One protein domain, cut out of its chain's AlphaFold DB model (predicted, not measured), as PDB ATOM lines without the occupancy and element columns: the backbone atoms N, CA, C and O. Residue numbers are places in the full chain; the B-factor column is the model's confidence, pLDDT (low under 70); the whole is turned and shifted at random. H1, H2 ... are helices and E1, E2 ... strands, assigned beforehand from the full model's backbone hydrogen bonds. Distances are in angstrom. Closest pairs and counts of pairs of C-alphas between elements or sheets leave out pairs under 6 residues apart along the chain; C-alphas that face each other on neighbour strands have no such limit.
ATOM      1  N   TYR A  41     245.129 181.012 165.366       82.94
ATOM      2  CA  TYR A  41     243.903 180.944 164.583       82.94
ATOM      3  C   TYR A  41     242.713 180.912 165.526       82.94
ATOM      4  O   TYR A  41     242.425 179.881 166.117       82.94
ATOM      5  N   THR A  42     242.034 182.048 165.672       86.12
ATOM      6  CA  THR A  42     241.071 182.277 166.760       86.12
ATOM      7  C   THR A  42     239.668 181.723 166.520       86.12
ATOM      8  O   THR A  42     238.796 181.874 167.375       86.12
ATOM      9  N   SER A  43     239.429 181.143 165.347       88.56
ATOM     10  CA  SER A  43     238.119 180.657 164.919       88.56
ATOM     11  C   SER A  43     238.045 179.137 165.014       88.56
ATOM     12  O   SER A  43     239.042 178.443 164.818       88.56
ATOM     13  N   ASP A  44     236.846 178.619 165.267       91.25
ATOM     14  CA  ASP A  44     236.598 177.180 165.210       91.25
ATOM     15  C   ASP A  44     236.718 176.673 163.768       91.25
ATOM     16  O   ASP A  44     236.281 177.332 162.816       91.25
ATOM     17  N   ILE A  45     237.294 175.484 163.614       91.25
ATOM     18  CA  ILE A  45     237.456 174.831 162.318       91.25
ATOM     19  C   ILE A  45     236.425 173.717 162.192       91.25
ATOM     20  O   ILE A  45     236.413 172.770 162.975       91.25
ATOM     21  N   ASP A  46     235.598 173.816 161.163       93.00
ATOM     22  CA  ASP A  46     234.653 172.796 160.750       93.00
ATOM     23  C   ASP A  46     235.245 171.986 159.600       93.00
ATOM     24  O   ASP A  46     235.756 172.541 158.621       93.00
ATOM     25  N   VAL A  47     235.139 170.666 159.701       93.19
ATOM     26  CA  VAL A  47     235.424 169.723 158.620       93.19
ATOM     27  C   VAL A  47     234.168 168.906 158.384       93.19
ATOM     28  O   VAL A  47     233.706 168.208 159.282       93.19
ATOM     29  N   HIS A  48     233.616 168.994 157.181       94.56
ATOM     30  CA  HIS A  48     232.508 168.159 156.735       94.56
ATOM     31  C   HIS A  48     233.013 167.171 155.697       94.56
ATOM     32  O   HIS A  48     233.804 167.557 154.839       94.56
ATOM     33  N   TRP A  49     232.551 165.928 155.745       94.62
ATOM     34  CA  TRP A  49     232.890 164.920 154.743       94.62
ATOM     35  C   TRP A  49     231.693 164.040 154.421       94.62
ATOM     36  O   TRP A  49     230.760 163.911 155.217       94.62
ATOM     37  N   ASP A  50     231.737 163.435 153.242       91.94
ATOM     38  CA  ASP A  50     230.743 162.459 152.829       91.94
ATOM     39  C   ASP A  50     231.116 161.076 153.380       91.94
ATOM     40  O   ASP A  50     232.175 160.526 153.079       91.94
ATOM     41  N   SER A  51     230.222 160.519 154.191       88.81
ATOM     42  CA  SER A  51     230.235 159.139 154.681       88.81
ATOM     43  C   SER A  51     229.111 158.359 153.995       88.81
ATOM     44  O   SER A  51     228.235 158.948 153.369       88.81
ATOM     45  N   ALA A  52     229.118 157.027 154.048       84.25
ATOM     46  CA  ALA A  52     228.262 156.158 153.231       84.25
ATOM     47  C   ALA A  52     226.738 156.430 153.369       84.25
ATOM     48  O   ALA A  52     226.022 155.734 154.089       84.25
ATOM     49  N   GLY A  53     226.226 157.408 152.612       84.12
ATOM     50  CA  GLY A  53     224.832 157.861 152.634       84.12
ATOM     51  C   GLY A  53     224.520 159.018 153.597       84.12
ATOM     52  O   GLY A  53     223.349 159.382 153.710       84.12
ATOM     53  N   SER A  54     225.515 159.606 154.265       89.38
ATOM     54  CA  SER A  54     225.356 160.759 155.164       89.38
ATOM     55  C   SER A  54     226.500 161.762 155.010       89.38
ATOM     56  O   SER A  54     227.582 161.432 154.544       89.38
ATOM     57  N   THR A  55     226.265 163.004 155.423       92.31
ATOM     58  CA  THR A  55     227.339 163.985 155.600       92.31
ATOM     59  C   THR A  55     227.651 164.068 157.084       92.31
ATOM     60  O   THR A  55     226.755 164.286 157.903       92.31
ATOM     61  N   GLU A  56     228.918 163.900 157.424       94.62
ATOM     62  CA  GLU A  56     229.420 163.956 158.790       94.62
ATOM     63  C   GLU A  56     230.131 165.288 159.045       94.62
ATOM     64  O   GLU A  56     230.396 166.063 158.120       94.62
ATOM     65  N   ARG A  57     230.402 165.588 160.318       94.38
ATOM     66  CA  ARG A  57     231.043 166.837 160.736       94.38
ATOM     67  C   ARG A  57     231.969 166.605 161.919       94.38
ATOM     68  O   ARG A  57     231.603 165.932 162.876       94.38
ATOM     69  N   LEU A  58     233.121 167.261 161.878       92.56
ATOM     70  CA  LEU A  58     234.067 167.378 162.970       92.56
ATOM     71  C   LEU A  58     234.320 168.861 163.234       92.56
ATOM     72  O   LEU A  58     234.568 169.622 162.300       92.56
ATOM     73  N   VAL A  59     234.268 169.256 164.506       91.12
ATOM     74  CA  VAL A  59     234.548 170.627 164.948       91.12
ATOM     75  C   VAL A  59     235.811 170.629 165.798       91.12
ATOM     76  O   VAL A  59     235.901 169.903 166.788       91.12
ATOM     77  N   ILE A  60     236.777 171.459 165.421       88.25
ATOM     78  CA  ILE A  60     237.983 171.749 166.194       88.25
ATOM     79  C   ILE A  60     237.776 173.120 166.824       88.25
ATOM     80  O   ILE A  60     237.790 174.133 166.122       88.25
ATOM     81  N   ARG A  61     237.560 173.163 168.138       88.00
ATOM     82  CA  ARG A  61     237.324 174.435 168.823       88.00
ATOM     83  C   ARG A  61     238.632 175.082 169.243       88.00
ATOM     84  O   ARG A  61     239.493 174.417 169.814       88.00
ATOM     85  N   HIS A  62     238.756 176.385 169.007       78.75
ATOM     86  CA  HIS A  62     239.991 177.147 169.240       78.75
ATOM     87  C   HIS A  62     240.485 177.092 170.704       78.75
ATOM     88  O   HIS A  62     241.683 177.179 170.957       78.75
ATOM     89  N   ASN A  63     239.582 176.890 171.669       77.44
ATOM     90  CA  ASN A  63     239.887 176.896 173.107       77.44
ATOM     91  C   ASN A  63     239.638 175.556 173.819       77.44
ATOM     92  O   ASN A  63     239.622 175.514 175.050       77.44
ATOM     93  N   GLU A  64     239.419 174.466 173.083       77.19
ATOM     94  CA  GLU A  64     239.177 173.149 173.682       77.19
ATOM     95  C   GLU A  64     240.355 172.201 173.464       77.19
ATOM     96  O   GLU A  64     241.137 172.329 172.520       77.19
ATOM     97  N   CYS A  65     240.494 171.229 174.370       66.62
ATOM     98  CA  CYS A  65     241.530 170.209 174.282       66.62
ATOM     99  C   CYS A  65     241.135 169.155 173.236       66.62
ATOM    100  O   CYS A  65     240.677 168.066 173.575       66.62
ATOM    101  N   GLY A  66     241.322 169.507 171.967       68.75
ATOM    102  CA  GLY A  66     241.196 168.596 170.837       68.75
ATOM    103  C   GLY A  66     239.775 168.416 170.284       68.75
ATOM    104  O   GLY A  66     238.804 168.932 170.836       68.75
ATOM    105  N   PRO A  67     239.668 167.715 169.143       79.88
ATOM    106  CA  PRO A  67     238.398 167.400 168.493       79.88
ATOM    107  C   PRO A  67     237.541 166.422 169.310       79.88
ATOM    108  O   PRO A  67     238.046 165.676 170.149       79.88
ATOM    109  N   GLU A  68     236.242 166.375 169.002       83.88
ATOM    110  CA  GLU A  68     235.322 165.367 169.539       83.88
ATOM    111  C   GLU A  68     235.806 163.939 169.192       83.88
ATOM    112  O   GLU A  68     235.957 163.631 168.004       83.88
ATOM    113  N   PRO A  69     236.049 163.059 170.189       84.38
ATOM    114  CA  PRO A  69     236.640 161.738 169.959       84.38
ATOM    115  C   PRO A  69     235.832 160.855 169.005       84.38
ATOM    116  O   PRO A  69     236.411 160.253 168.107       84.38
ATOM    117  N   ASP A  70     234.507 160.827 169.160       88.06
ATOM    118  CA  ASP A  70     233.618 159.968 168.367       88.06
ATOM    119  C   ASP A  70     233.588 160.406 166.892       88.06
ATOM    120  O   ASP A  70     233.674 159.585 165.977       88.06
ATOM    121  N   ALA A  71     233.527 161.719 166.648       88.38
ATOM    122  CA  ALA A  71     233.572 162.286 165.303       88.38
ATOM    123  C   ALA A  71     234.940 162.070 164.638       88.38
ATOM    124  O   ALA A  71     235.008 161.788 163.441       88.38
ATOM    125  N   LEU A  72     236.032 162.157 165.406       87.44
ATOM    126  CA  LEU A  72     237.371 161.849 164.909       87.44
ATOM    127  C   LEU A  72     237.535 160.361 164.579       87.44
ATOM    128  O   LEU A  72     238.136 160.027 163.559       87.44
ATOM    129  N   GLU A  73     237.025 159.462 165.421       87.62
ATOM    130  CA  GLU A  73     237.074 158.024 165.156       87.62
ATOM    131  C   GLU A  73     236.307 157.687 163.875       87.62
ATOM    132  O   GLU A  73     236.809 156.947 163.030       87.62
ATOM    133  N   LYS A  74     235.139 158.301 163.675       89.19
ATOM    134  CA  LYS A  74     234.371 158.146 162.438       89.19
ATOM    135  C   LYS A  74     235.119 158.682 161.216       89.19
ATOM    136  O   LYS A  74     235.190 157.999 160.198       89.19
ATOM    137  N   LEU A  75     235.752 159.851 161.337       89.50
ATOM    138  CA  LEU A  75     236.606 160.414 160.290       89.50
ATOM    139  C   LEU A  75     237.744 159.450 159.904       89.50
ATOM    140  O   LEU A  75     238.029 159.275 158.724       89.50
ATOM    141  N   LEU A  76     238.379 158.803 160.887       87.94
ATOM    142  CA  LEU A  76     239.432 157.806 160.660       87.94
ATOM    143  C   LEU A  76     238.912 156.528 159.985       87.94
ATOM    144  O   LEU A  76     239.641 155.930 159.198       87.94
ATOM    145  N   GLN A  77     237.684 156.105 160.294       87.44
ATOM    146  CA  GLN A  77     237.054 154.930 159.678       87.44
ATOM    147  C   GLN A  77     236.670 155.173 158.212       87.44
ATOM    148  O   GLN A  77     236.791 154.260 157.395       87.44
ATOM    149  N   ASP A  78     236.225 156.389 157.889       88.38
ATOM    150  CA  ASP A  78     235.791 156.769 156.540       88.38
ATOM    151  C   ASP A  78     236.956 157.186 155.626       88.38
ATOM    152  O   ASP A  78     236.835 157.153 154.398       88.38
ATOM    153  N   ALA A  79     238.094 157.579 156.202       86.25
ATOM    154  CA  ALA A  79     239.273 157.997 155.456       86.25
ATOM    155  C   ALA A  79     240.084 156.810 154.903       86.25
ATOM    156  O   ALA A  79     240.087 155.697 155.429       86.25
ATOM    157  N   ILE A  80     240.824 157.052 153.821       81.44
ATOM    158  CA  ILE A  80     241.607 156.018 153.129       81.44
ATOM    159  C   ILE A  80     243.062 156.095 153.610       81.44
ATOM    160  O   ILE A  80     243.571 157.197 153.791       81.44
ATOM    161  N   PRO A  81     243.797 154.983 153.796       77.69
ATOM    162  CA  PRO A  81     245.223 155.049 154.124       77.69
ATOM    163  C   PRO A  81     246.020 155.885 153.103       77.69
ATOM    164  O   PRO A  81     245.969 155.603 151.898       77.69
ATOM    165  N   ALA A  82     246.785 156.873 153.584       67.50
ATOM    166  CA  ALA A  82     247.502 157.863 152.766       67.50
ATOM    167  C   ALA A  82     248.577 157.247 151.845       67.50
ATOM    168  O   ALA A  82     248.918 157.812 150.803       67.50
ATOM    169  N   ASP A  83     249.064 156.043 152.171       60.19
ATOM    170  CA  ASP A  83     249.988 155.261 151.334       60.19
ATOM    171  C   ASP A  83     249.431 154.982 149.926       60.19
ATOM    172  O   ASP A  83     250.191 154.816 148.968       60.19
ATOM    173  N   SER A  84     248.106 154.985 149.762       53.69
ATOM    174  CA  SER A  84     247.449 154.700 148.481       53.69
ATOM    175  C   SER A  84     247.660 155.805 147.431       53.69
ATOM    176  O   SER A  84     247.564 155.535 146.230       53.69
ATOM    177  N   ALA A  85     247.979 157.035 147.854       49.38
ATOM    178  CA  ALA A  85     248.171 158.182 146.963       49.38
ATOM    179  C   ALA A  85     249.603 158.287 146.397       49.38
ATOM    180  O   ALA A  85     249.822 158.927 145.364       49.38
ATOM    181  N   VAL A  86     250.596 157.633 147.014       52.62
ATOM    182  CA  VAL A  86     252.006 157.717 146.596       52.62
ATOM    183  C   VAL A  86     252.403 156.466 145.810       52.62
ATOM    184  O   VAL A  86     253.125 155.589 146.279       52.62
ATOM    185  N   ARG A  87     251.969 156.386 144.546       44.50
ATOM    186  CA  ARG A  87     252.534 155.416 143.594       44.50
ATOM    187  C   ARG A  87     254.018 155.728 143.343       44.50
ATOM    188  O   ARG A  87     254.350 156.526 142.470       44.50
ATOM    189  N   GLY A  88     254.908 155.055 144.074       50.75
ATOM    190  CA  GLY A  88     256.299 154.831 143.661       50.75
ATOM    191  C   GLY A  88     257.383 155.732 144.260       50.75
ATOM    192  O   GLY A  88     258.495 155.729 143.736       50.75
ATOM    193  N   LYS A  89     257.118 156.480 145.339       51.00
ATOM    194  CA  LYS A  89     258.178 157.139 146.122       51.00
ATOM    195  C   LYS A  89     258.090 156.712 147.579       51.00
ATOM    196  O   LYS A  89     257.069 156.901 148.225       51.00
ATOM    197  N   GLU A  90     259.167 156.112 148.058       45.19
ATOM    198  CA  GLU A  90     259.343 155.662 149.433       45.19
ATOM    199  C   GLU A  90     259.298 156.884 150.366       45.19
ATOM    200  O   GLU A  90     260.249 157.660 150.447       45.19
ATOM    201  N   VAL A  91     258.150 157.123 151.005       55.06
ATOM    202  CA  VAL A  91     258.021 158.160 152.033       55.06
ATOM    203  C   VAL A  91     258.700 157.634 153.296       55.06
ATOM    204  O   VAL A  91     258.249 156.657 153.885       55.06
ATOM    205  N   THR A  92     259.810 158.258 153.691       51.41
ATOM    206  CA  THR A  92     260.633 157.830 154.837       51.41
ATOM    207  C   THR A  92     260.021 158.205 156.198       51.41
ATOM    208  O   THR A  92     260.489 157.729 157.229       51.41
ATOM    209  N   ASP A  93     258.977 159.040 156.231       57.62
ATOM    210  CA  ASP A  93     258.311 159.452 157.472       57.62
ATOM    211  C   ASP A  93     257.243 158.427 157.897       57.62
ATOM    212  O   ASP A  93     256.168 158.329 157.297       57.62
ATOM    213  N   GLU A  94     257.531 157.663 158.955       59.16
ATOM    214  CA  GLU A  94     256.612 156.670 159.526       59.16
ATOM    215  C   GLU A  94     255.274 157.267 159.987       59.16
ATOM    216  O   GLU A  94     254.261 156.564 160.002       59.16
ATOM    217  N   THR A  95     255.256 158.548 160.367       61.59
ATOM    218  CA  THR A  95     254.055 159.248 160.844       61.59
ATOM    219  C   THR A  95     253.130 159.584 159.682       61.59
ATOM    220  O   THR A  95     251.912 159.482 159.812       61.59
ATOM    221  N   TYR A  96     253.718 159.937 158.537       58.47
ATOM    222  CA  TYR A  96     253.001 160.171 157.290       58.47
ATOM    223  C   TYR A  96     252.473 158.858 156.697       58.47
ATOM    224  O   TYR A  96     251.331 158.788 156.255       58.47
ATOM    225  N   ARG A  97     253.280 157.792 156.754       58.06
ATOM    226  CA  ARG A  97     252.909 156.454 156.267       58.06
ATOM    227  C   ARG A  97     251.686 155.866 156.988       58.06
ATOM    228  O   ARG A  97     250.928 155.079 156.436       58.06
ATOM    229  N   LYS A  98     251.497 156.235 158.257       65.00
ATOM    230  CA  LYS A  98     250.360 155.801 159.089       65.00
ATOM    231  C   LYS A  98     249.173 156.767 159.048       65.00
ATOM    232  O   LYS A  98     248.207 156.543 159.775       65.00
ATOM    233  N   ALA A  99     249.252 157.849 158.273       73.12
ATOM    234  CA  ALA A  99     248.159 158.800 158.165       73.12
ATOM    235  C   ALA A  99     247.037 158.255 157.273       73.12
ATOM    236  O   ALA A  99     247.260 157.452 156.363       73.12
ATOM    237  N   PHE A 100     245.830 158.738 157.527       82.50
ATOM    238  CA  PHE A 100     244.689 158.582 156.636       82.50
ATOM    239  C   PHE A 100     244.504 159.868 155.828       82.50
ATOM    240  O   PHE A 100     244.932 160.939 156.255       82.50
ATOM    241  N   GLU A 101     243.908 159.769 154.649       86.25
ATOM    242  CA  GLU A 101     243.723 160.859 153.699       86.25
ATOM    243  C   GLU A 101     242.250 160.955 153.281       86.25
ATOM    244  O   GLU A 101     241.592 159.939 153.034       86.25
ATOM    245  N   LEU A 102     241.758 162.190 153.176       86.75
ATOM    246  CA  LEU A 102     240.526 162.539 152.471       86.75
ATOM    247  C   LEU A 102     240.848 163.414 151.259       86.75
ATOM    248  O   LEU A 102     241.627 164.370 151.351       86.75
ATOM    249  N   ASP A 103     240.217 163.090 150.134       86.25
ATOM    250  CA  ASP A 103     240.349 163.828 148.881       86.25
ATOM    251  C   ASP A 103     239.518 165.117 148.921       86.25
ATOM    252  O   ASP A 103     238.403 165.121 149.438       86.25
ATOM    253  N   ALA A 104     240.014 166.214 148.343       86.69
ATOM    254  CA  ALA A 104     239.299 167.496 148.351       86.69
ATOM    255  C   ALA A 104     237.903 167.475 147.690       86.69
ATOM    256  O   ALA A 104     237.153 168.432 147.856       86.69
ATOM    257  N   SER A 105     237.535 166.426 146.947       87.56
ATOM    258  CA  SER A 105     236.172 166.237 146.433       87.56
ATOM    259  C   SER A 105     235.200 165.608 147.434       87.56
ATOM    260  O   SER A 105     233.994 165.704 147.222       87.56
ATOM    261  N   THR A 106     235.695 164.990 148.510       88.69
ATOM    262  CA  THR A 106     234.883 164.261 149.500       88.69
ATOM    263  C   THR A 106     234.796 164.972 150.846       88.69
ATOM    264  O   THR A 106     234.162 164.456 151.765       88.69
ATOM    265  N   PHE A 107     235.447 166.129 150.996       93.19
ATOM    266  CA  PHE A 107     235.344 166.952 152.197       93.19
ATOM    267  C   PHE A 107     235.359 168.448 151.877       93.19
ATOM    268  O   PHE A 107     235.862 168.891 150.845       93.19
ATOM    269  N   CYS A 108     234.846 169.243 152.807       92.44
ATOM    270  CA  CYS A 108     235.008 170.686 152.811       92.44
ATOM    271  C   CYS A 108     235.351 171.185 154.216       92.44
ATOM    272  O   CYS A 108     235.107 170.517 155.224       92.44
ATOM    273  N   THR A 109     235.960 172.363 154.282       94.06
ATOM    274  CA  THR A 109     236.314 173.010 155.543       94.06
ATOM    275  C   THR A 109     236.075 174.508 155.462       94.06
ATOM    276  O   THR A 109     236.155 175.095 154.381       94.06
ATOM    277  N   ASN A 110     235.782 175.125 156.605       93.19
ATOM    278  CA  ASN A 110     235.761 176.579 156.742       93.19
ATOM    279  C   ASN A 110     237.173 177.173 156.932       93.19
ATOM    280  O   ASN A 110     237.326 178.391 156.890       93.19
ATOM    281  N   PHE A 111     238.209 176.347 157.124       91.56
ATOM    282  CA  PHE A 111     239.575 176.834 157.247       91.56
ATOM    283  C   PHE A 111     240.072 177.377 155.903       91.56
ATOM    284  O   PHE A 111     240.179 176.647 154.915       91.56
ATOM    285  N   SER A 112     240.427 178.661 155.882       89.69
ATOM    286  CA  SER A 112     240.953 179.351 154.706       89.69
ATOM    287  C   SER A 112     242.338 179.934 155.004       89.69
ATOM    288  O   SER A 112     242.470 180.769 155.902       89.69
ATOM    289  N   PRO A 113     243.389 179.577 154.235       90.19
ATOM    290  CA  PRO A 113     244.731 180.122 154.436       90.19
ATOM    291  C   PRO A 113     244.807 181.618 154.102       90.19
ATOM    292  O   PRO A 113     245.752 182.289 154.513       90.19
ATOM    293  N   TYR A 114     243.827 182.147 153.362       90.50
ATOM    294  CA  TYR A 114     243.698 183.580 153.109       90.50
ATOM    295  C   TYR A 114     243.218 184.305 154.365       90.50
ATOM    296  O   TYR A 114     243.844 185.268 154.788       90.50
ATOM    297  N   GLU A 115     242.158 183.806 155.005       90.50
ATOM    298  CA  GLU A 115     241.616 184.406 156.232       90.50
ATOM    299  C   GLU A 115     242.580 184.267 157.413       90.50
ATOM    300  O   GLU A 115     242.646 185.145 158.267       90.50
ATOM    301  N   ALA A 116     243.383 183.200 157.427       89.44
ATOM    302  CA  ALA A 116     244.458 183.008 158.397       89.44
ATOM    303  C   ALA A 116     245.695 183.904 158.149       89.44
ATOM    304  O   ALA A 116     246.658 183.830 158.909       89.44
ATOM    305  N   GLY A 117     245.728 184.699 157.070       89.06
ATOM    306  CA  GLY A 117     246.864 185.565 156.719       89.06
ATOM    307  C   GLY A 117     248.115 184.826 156.220       89.06
ATOM    308  O   GLY A 117     249.150 185.449 155.980       89.06
ATOM    309  N   ILE A 118     248.042 183.502 156.018       89.56
ATOM    310  CA  ILE A 118     249.160 182.686 155.516       89.56
ATOM    311  C   ILE A 118     249.564 183.163 154.125       89.56
ATOM    312  O   ILE A 118     250.747 183.347 153.843       89.56
ATOM    313  N   ILE A 119     248.579 183.369 153.248       89.00
ATOM    314  CA  ILE A 119     248.837 183.760 151.859       89.00
ATOM    315  C   ILE A 119     249.456 185.155 151.780       89.00
ATOM    316  O   ILE A 119     250.367 185.354 150.979       89.00
ATOM    317  N   ASP A 120     249.043 186.081 152.645       87.12
ATOM    318  CA  ASP A 120     249.631 187.420 152.712       87.12
ATOM    319  C   ASP A 120     251.090 187.364 153.166       87.12
ATOM    320  O   ASP A 120     251.955 187.995 152.556       87.12
ATOM    321  N   PHE A 121     251.386 186.560 154.192       87.00
ATOM    322  CA  PHE A 121     252.749 186.381 154.687       87.00
ATOM    323  C   PHE A 121     253.665 185.759 153.625       87.00
ATOM    324  O   PHE A 121     254.753 186.272 153.351       87.00
ATOM    325  N   ILE A 122     253.207 184.685 152.972       84.38
ATOM    326  CA  ILE A 122     253.946 184.046 151.875       84.38
ATOM    327  C   ILE A 122     254.109 185.030 150.709       84.38
ATOM    328  O   ILE A 122     255.192 185.123 150.136       84.38
ATOM    329  N   GLY A 123     253.067 185.794 150.376       84.44
ATOM    330  CA  GLY A 123     253.094 186.799 149.317       84.44
ATOM    331  C   GLY A 123     254.147 187.875 149.564       84.44
ATOM    332  O   GLY A 123     254.957 188.152 148.685       84.44
ATOM    333  N   GLN A 124     254.194 188.428 150.776       81.94
ATOM    334  CA  GLN A 124     255.182 189.439 151.163       81.94
ATOM    335  C   GLN A 124     256.621 188.910 151.150       81.94
ATOM    336  O   GLN A 124     257.541 189.668 150.839       81.94
ATOM    337  N   GLY A 125     256.817 187.638 151.511       79.38
ATOM    338  CA  GLY A 125     258.140 187.020 151.580       79.38
ATOM    339  C   GLY A 125     258.667 186.504 150.240       79.38
ATOM    340  O   GLY A 125     259.871 186.572 150.001       79.38
ATOM    341  N   LEU A 126     257.792 185.975 149.379       77.75
ATOM    342  CA  LEU A 126     258.196 185.228 148.182       77.75
ATOM    343  C   LEU A 126     257.876 185.926 146.857       77.75
ATOM    344  O   LEU A 126     258.515 185.600 145.853       77.75
ATOM    345  N   LEU A 127     256.905 186.848 146.801       79.31
ATOM    346  CA  LEU A 127     256.609 187.551 145.551       79.31
ATOM    347  C   LEU A 127     257.576 188.727 145.349       79.31
ATOM    348  O   LEU A 127     257.764 189.544 146.256       79.31
ATOM    349  N   PRO A 128     258.185 188.863 144.157       71.56
ATOM    350  CA  PRO A 128     259.009 190.019 143.850       71.56
ATOM    351  C   PRO A 128     258.160 191.293 143.852       71.56
ATOM    352  O   PRO A 128     257.094 191.360 143.244       71.56
ATOM    353  N   LYS A 129     258.665 192.345 144.502       67.00
ATOM    354  CA  LYS A 129     258.027 193.666 144.514       67.00
ATOM    355  C   LYS A 129     258.215 194.334 143.150       67.00
ATOM    356  O   LYS A 129     259.180 195.069 142.955       67.00
ATOM    357  N   SER A 130     257.332 194.061 142.189       66.38
ATOM    358  CA  SER A 130     257.316 194.768 140.906       66.38
ATOM    359  C   SER A 130     256.289 195.914 140.936       66.38
ATOM    360  O   SER A 130     255.151 195.716 141.353       66.38
ATOM    361  N   PRO A 131     256.655 197.134 140.506       60.66
ATOM    362  CA  PRO A 131     255.747 198.285 140.538       60.66
ATOM    363  C   PRO A 131     254.683 198.282 139.426       60.66
ATOM    364  O   PRO A 131     253.762 199.090 139.483       60.66
ATOM    365  N   CYS A 132     254.798 197.407 138.418       59.78
ATOM    366  CA  CYS A 132     253.967 197.451 137.206       59.78
ATOM    367  C   CYS A 132     253.121 196.195 136.943       59.78
ATOM    368  O   CYS A 132     252.375 196.191 135.968       59.78
ATOM    369  N   GLU A 133     253.208 195.144 137.761       67.12
ATOM    370  CA  GLU A 133     252.435 193.912 137.551       67.12
ATOM    371  C   GLU A 133     251.699 193.527 138.832       67.12
ATOM    372  O   GLU A 133     252.308 193.411 139.895       67.12
ATOM    373  N   SER A 134     250.392 193.280 138.743       72.69
ATOM    374  CA  SER A 134     249.666 192.632 139.833       72.69
ATOM    375  C   SER A 134     250.060 191.159 139.880       72.69
ATOM    376  O   SER A 134     249.784 190.399 138.948       72.69
ATOM    377  N   GLN A 135     250.714 190.771 140.971       77.06
ATOM    378  CA  GLN A 135     251.077 189.392 141.272       77.06
ATOM    379  C   GLN A 135     250.257 188.898 142.456       77.06
ATOM    380  O   GLN A 135     249.948 189.661 143.370       77.06
ATOM    381  N   GLY A 136     249.917 187.617 142.446       82.81
ATOM    382  CA  GLY A 136     249.175 187.004 143.535       82.81
ATOM    383  C   GLY A 136     249.510 185.534 143.695       82.81
ATOM    384  O   GLY A 136     250.082 184.900 142.806       82.81
ATOM    385  N   ILE A 137     249.131 184.992 144.847       86.69
ATOM    386  CA  ILE A 137     249.210 183.566 145.140       86.69
ATOM    387  C   ILE A 137     247.788 183.031 145.197       86.69
ATOM    388  O   ILE A 137     246.940 183.563 145.909       86.69
ATOM    389  N   ARG A 138     247.541 181.959 144.449       88.50
ATOM    390  CA  ARG A 138     246.305 181.190 144.532       88.50
ATOM    391  C   ARG A 138     246.575 179.886 145.268       88.50
ATOM    392  O   ARG A 138     247.281 179.032 144.741       88.50
ATOM    393  N   ALA A 139     246.012 179.758 146.461       88.81
ATOM    394  CA  ALA A 139     245.913 178.525 147.230       88.81
ATOM    395  C   ALA A 139     244.678 177.711 146.809       88.81
ATOM    396  O   ALA A 139     243.576 178.255 146.709       88.81
ATOM    397  N   GLU A 140     244.871 176.412 146.602       88.31
ATOM    398  CA  GLU A 140     243.841 175.418 146.304       88.31
ATOM    399  C   GLU A 140     243.952 174.269 147.308       88.31
ATOM    400  O   GLU A 140     245.035 173.702 147.483       88.31
ATOM    401  N   LEU A 141     242.848 173.937 147.981       88.31
ATOM    402  CA  LEU A 141     242.799 172.816 148.912       88.31
ATOM    403  C   LEU A 141     242.930 171.518 148.121       88.31
ATOM    404  O   LEU A 141     242.200 171.300 147.156       88.31
ATOM    405  N   HIS A 142     243.883 170.680 148.509       85.31
ATOM    406  CA  HIS A 142     244.205 169.469 147.765       85.31
ATOM    407  C   HIS A 142     243.741 168.206 148.482       85.31
ATOM    408  O   HIS A 142     243.126 167.344 147.864       85.31
ATOM    409  N   ARG A 143     244.036 168.103 149.779       87.94
ATOM    410  CA  ARG A 143     243.678 166.949 150.608       87.94
ATOM    411  C   ARG A 143     243.772 167.280 152.088       87.94
ATOM    412  O   ARG A 143     244.404 168.272 152.467       87.94
ATOM    413  N   LEU A 144     243.202 166.413 152.910       88.06
ATOM    414  CA  LEU A 144     243.340 166.433 154.360       88.06
ATOM    415  C   LEU A 144     244.025 165.148 154.819       88.06
ATOM    416  O   LEU A 144     243.518 164.063 154.556       88.06
ATOM    417  N   ASN A 145     245.141 165.279 155.537       85.56
ATOM    418  CA  ASN A 145     245.791 164.154 156.204       85.56
ATOM    419  C   ASN A 145     245.404 164.119 157.684       85.56
ATOM    420  O   ASN A 145     245.429 165.146 158.366       85.56
ATOM    421  N   ILE A 146     245.100 162.926 158.179       84.62
ATOM    422  CA  ILE A 146     244.613 162.667 159.530       84.62
ATOM    423  C   ILE A 146     245.581 161.703 160.212       84.62
ATOM    424  O   ILE A 146     245.786 160.574 159.762       84.62
ATOM    425  N   GLY A 147     246.197 162.152 161.303       76.25
ATOM    426  CA  GLY A 147     247.095 161.337 162.112       76.25
ATOM    427  C   GLY A 147     246.406 160.703 163.320       76.25
ATOM    428  O   GLY A 147     245.601 161.336 163.997       76.25
ATOM    429  N   HIS A 148     246.829 159.489 163.682       66.81
ATOM    430  CA  HIS A 148     246.362 158.771 164.880       66.81
ATOM    431  C   HIS A 148     246.717 159.481 166.215       66.81
ATOM    432  O   HIS A 148     246.207 159.120 167.273       66.81
ATOM    433  N   HIS A 149     247.596 160.494 166.179       63.28
ATOM    434  CA  HIS A 149     247.997 161.326 167.324       63.28
ATOM    435  C   HIS A 149     247.485 162.777 167.223       63.28
ATOM    436  O   HIS A 149     248.167 163.701 167.657       63.28
ATOM    437  N   LEU A 150     246.276 162.966 166.676       64.50
ATOM    438  CA  LEU A 150     245.498 164.218 166.727       64.50
ATOM    439  C   LEU A 150     246.045 165.400 165.913       64.50
ATOM    440  O   LEU A 150     245.725 166.546 166.221       64.50
ATOM    441  N   TYR A 151     246.822 165.161 164.855       73.94
ATOM    442  CA  TYR A 151     247.116 166.228 163.897       73.94
ATOM    443  C   TYR A 151     246.232 166.087 162.657       73.94
ATOM    444  O   TYR A 151     246.118 165.009 162.067       73.94
ATOM    445  N   LEU A 152     245.611 167.200 162.277       78.50
ATOM    446  CA  LEU A 152     244.940 167.383 161.000       78.50
ATOM    447  C   LEU A 152     245.801 168.316 160.159       78.50
ATOM    448  O   LEU A 152     246.120 169.427 160.579       78.50
ATOM    449  N   ALA A 153     246.207 167.849 158.984       83.50
ATOM    450  CA  ALA A 153     247.033 168.614 158.066       83.50
ATOM    451  C   ALA A 153     246.260 168.890 156.777       83.50
ATOM    452  O   ALA A 153     246.102 168.013 155.925       83.50
ATOM    453  N   PHE A 154     245.794 170.131 156.632       81.50
ATOM    454  CA  PHE A 154     245.214 170.631 155.389       81.50
ATOM    455  C   PHE A 154     246.335 170.927 154.398       81.50
ATOM    456  O   PHE A 154     247.165 171.810 154.622       81.50
ATOM    457  N   ILE A 155     246.371 170.185 153.297       83.38
ATOM    458  CA  ILE A 155     247.397 170.341 152.272       83.38
ATOM    459  C   ILE A 155     246.863 171.258 151.180       83.38
ATOM    460  O   ILE A 155     245.895 170.930 150.494       83.38
ATOM    461  N   TRP A 156     247.534 172.393 151.002       83.88
ATOM    462  CA  TRP A 156     247.208 173.386 149.987       83.88
ATOM    463  C   TRP A 156     248.280 173.409 148.898       83.88
ATOM    464  O   TRP A 156     249.477 173.379 149.186       83.88
ATOM    465  N   SER A 157     247.855 173.493 147.639       83.19
ATOM    466  CA  SER A 157     248.731 173.813 146.514       83.19
ATOM    467  C   SER A 157     248.666 175.309 146.239       83.19
ATOM    468  O   SER A 157     247.579 175.862 146.107       83.19
ATOM    469  N   ALA A 158     249.821 175.969 146.148       79.94
ATOM    470  CA  ALA A 158     249.913 177.392 145.852       79.94
ATOM    471  C   ALA A 158     250.546 177.617 144.474       79.94
ATOM    472  O   ALA A 158     251.608 177.068 144.173       79.94
ATOM    473  N   LYS A 159     249.916 178.448 143.638       81.62
ATOM    474  CA  LYS A 159     250.465 178.884 142.345       81.62
ATOM    475  C   LYS A 159     250.546 180.402 142.303       81.62
ATOM    476  O   LYS A 159     249.547 181.083 142.536       81.62
ATOM    477  N   ALA A 160     251.730 180.920 141.988       80.06
ATOM    478  CA  ALA A 160     251.897 182.330 141.672       80.06
ATOM    479  C   ALA A 160     251.306 182.616 140.286       80.06
ATOM    480  O   ALA A 160     251.481 181.825 139.356       80.06
ATOM    481  N   TYR A 161     250.626 183.747 140.142       78.81
ATOM    482  CA  TYR A 161     250.120 184.222 138.861       78.81
ATOM    483  C   TYR A 161     250.458 185.699 138.661       78.81
ATOM    484  O   TYR A 161     250.720 186.432 139.618       78.81
ATOM    485  N   ARG A 162     250.462 186.113 137.394       77.75
ATOM    486  CA  ARG A 162     250.588 187.503 136.950       77.75
ATOM    487  C   ARG A 162     249.356 187.819 136.110       77.75
ATOM    488  O   ARG A 162     248.967 186.969 135.305       77.75
ATOM    489  N   SER A 163     248.726 188.968 136.348       63.62
ATOM    490  CA  SER A 163     247.615 189.464 135.519       63.62
ATOM    491  C   SER A 163     248.092 190.443 134.460       63.62
ATOM    492  O   SER A 163     249.142 191.083 134.678       63.62
TER     493      SER A 163
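AT A GLANCE: This is residues 41 to 163 of the 163 residues of an uncharacterized protein of Pyrenophora tritici-repentis (UniProt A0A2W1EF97). A long two-stranded hairpin, E5 and E6, makes the long axis; E3 joins it near one end, where a second small sheet with H1 over one face sits beside it, while H4 packs on E5 toward the other end. Residues 82 to 98, with the short H2 and H3, lie at the E3 end. The printed part has 123 residues, mixed helices and strands, in the order E1 E2 H1 H2 H3 E3 E4 H4 E5 E6. The sheets, E2 E1 E4 and E3 E5 E6, are both antiparallel. The whole is only just loose, close to compact, with a radius of gyration of the C-alphas of 16.9 A and spans of 52 by 39 by 28 A.

HOW THE PARTS SIT: Start at E1, residues 45 to 51, and E2, residues 54 to 60, a hairpin at 158 degrees; N 47 and O 58 are 2.9 A apart, within hydrogen-bond range. E4, residues 107 to 109, is antiparallel to E1, with N 48 and O 108 at 2.9 A. H1, residues 69 to 78, is on this sheet at a height of 7.5 A, two layers, a helix on one face of a sheet; its closest C-alpha pair with E2 is Ala 71 and Leu 58, 5.6 A. H2, residues 82 to 85, and H3, residues 94 to 97, only just touch, with 3 pairs of C-alphas within 8 A, the closest Asp 83 and Arg 97 at 5.9 A. Next look at E3, residues 100 to 103, antiparallel to E5, residues 135 to 146: N 100 and O 146 are 2.9 A apart. E5 bends by 50 degrees at residue 143 and forms a hairpin with E6, residues 152 to 162, where N 140 and O 157 are 2.8 A apart. H4, residues 118 to 126, is on that sheet at a height of 9.2 A, slantwise to the strands at 50 degrees to E5 on the local plane; C-alphas 123 and 137 are closest, 6.6 A. E4 and E5 are near each other, with 7 pairs of C-alphas within 10 A. In H1 and H4 every O i to N i+4 pair is within hydrogen-bond range; H2 and H3 are too short for such a pair.

IN THESE COORDINATES: Find C-alpha 45 at (237.456, 174.831, 162.318), where E1 begins; it runs 18.9 A, and E2 20.0 A. H1 covers 14.3 A and H4 11.9 A. E5 spans 33.0 A and E6 31.9 A, ending at C-alpha 162, (250.588, 187.503, 136.950).

THE WHOLE: The two C-alphas farthest apart are those of Asp 70 and Cys 132, 52.8 A. The printed part has no cut and no long link. Mean pLDDT of the printed part is 79.8; it is under 70 at 28 residues, among them residues 82 to 98.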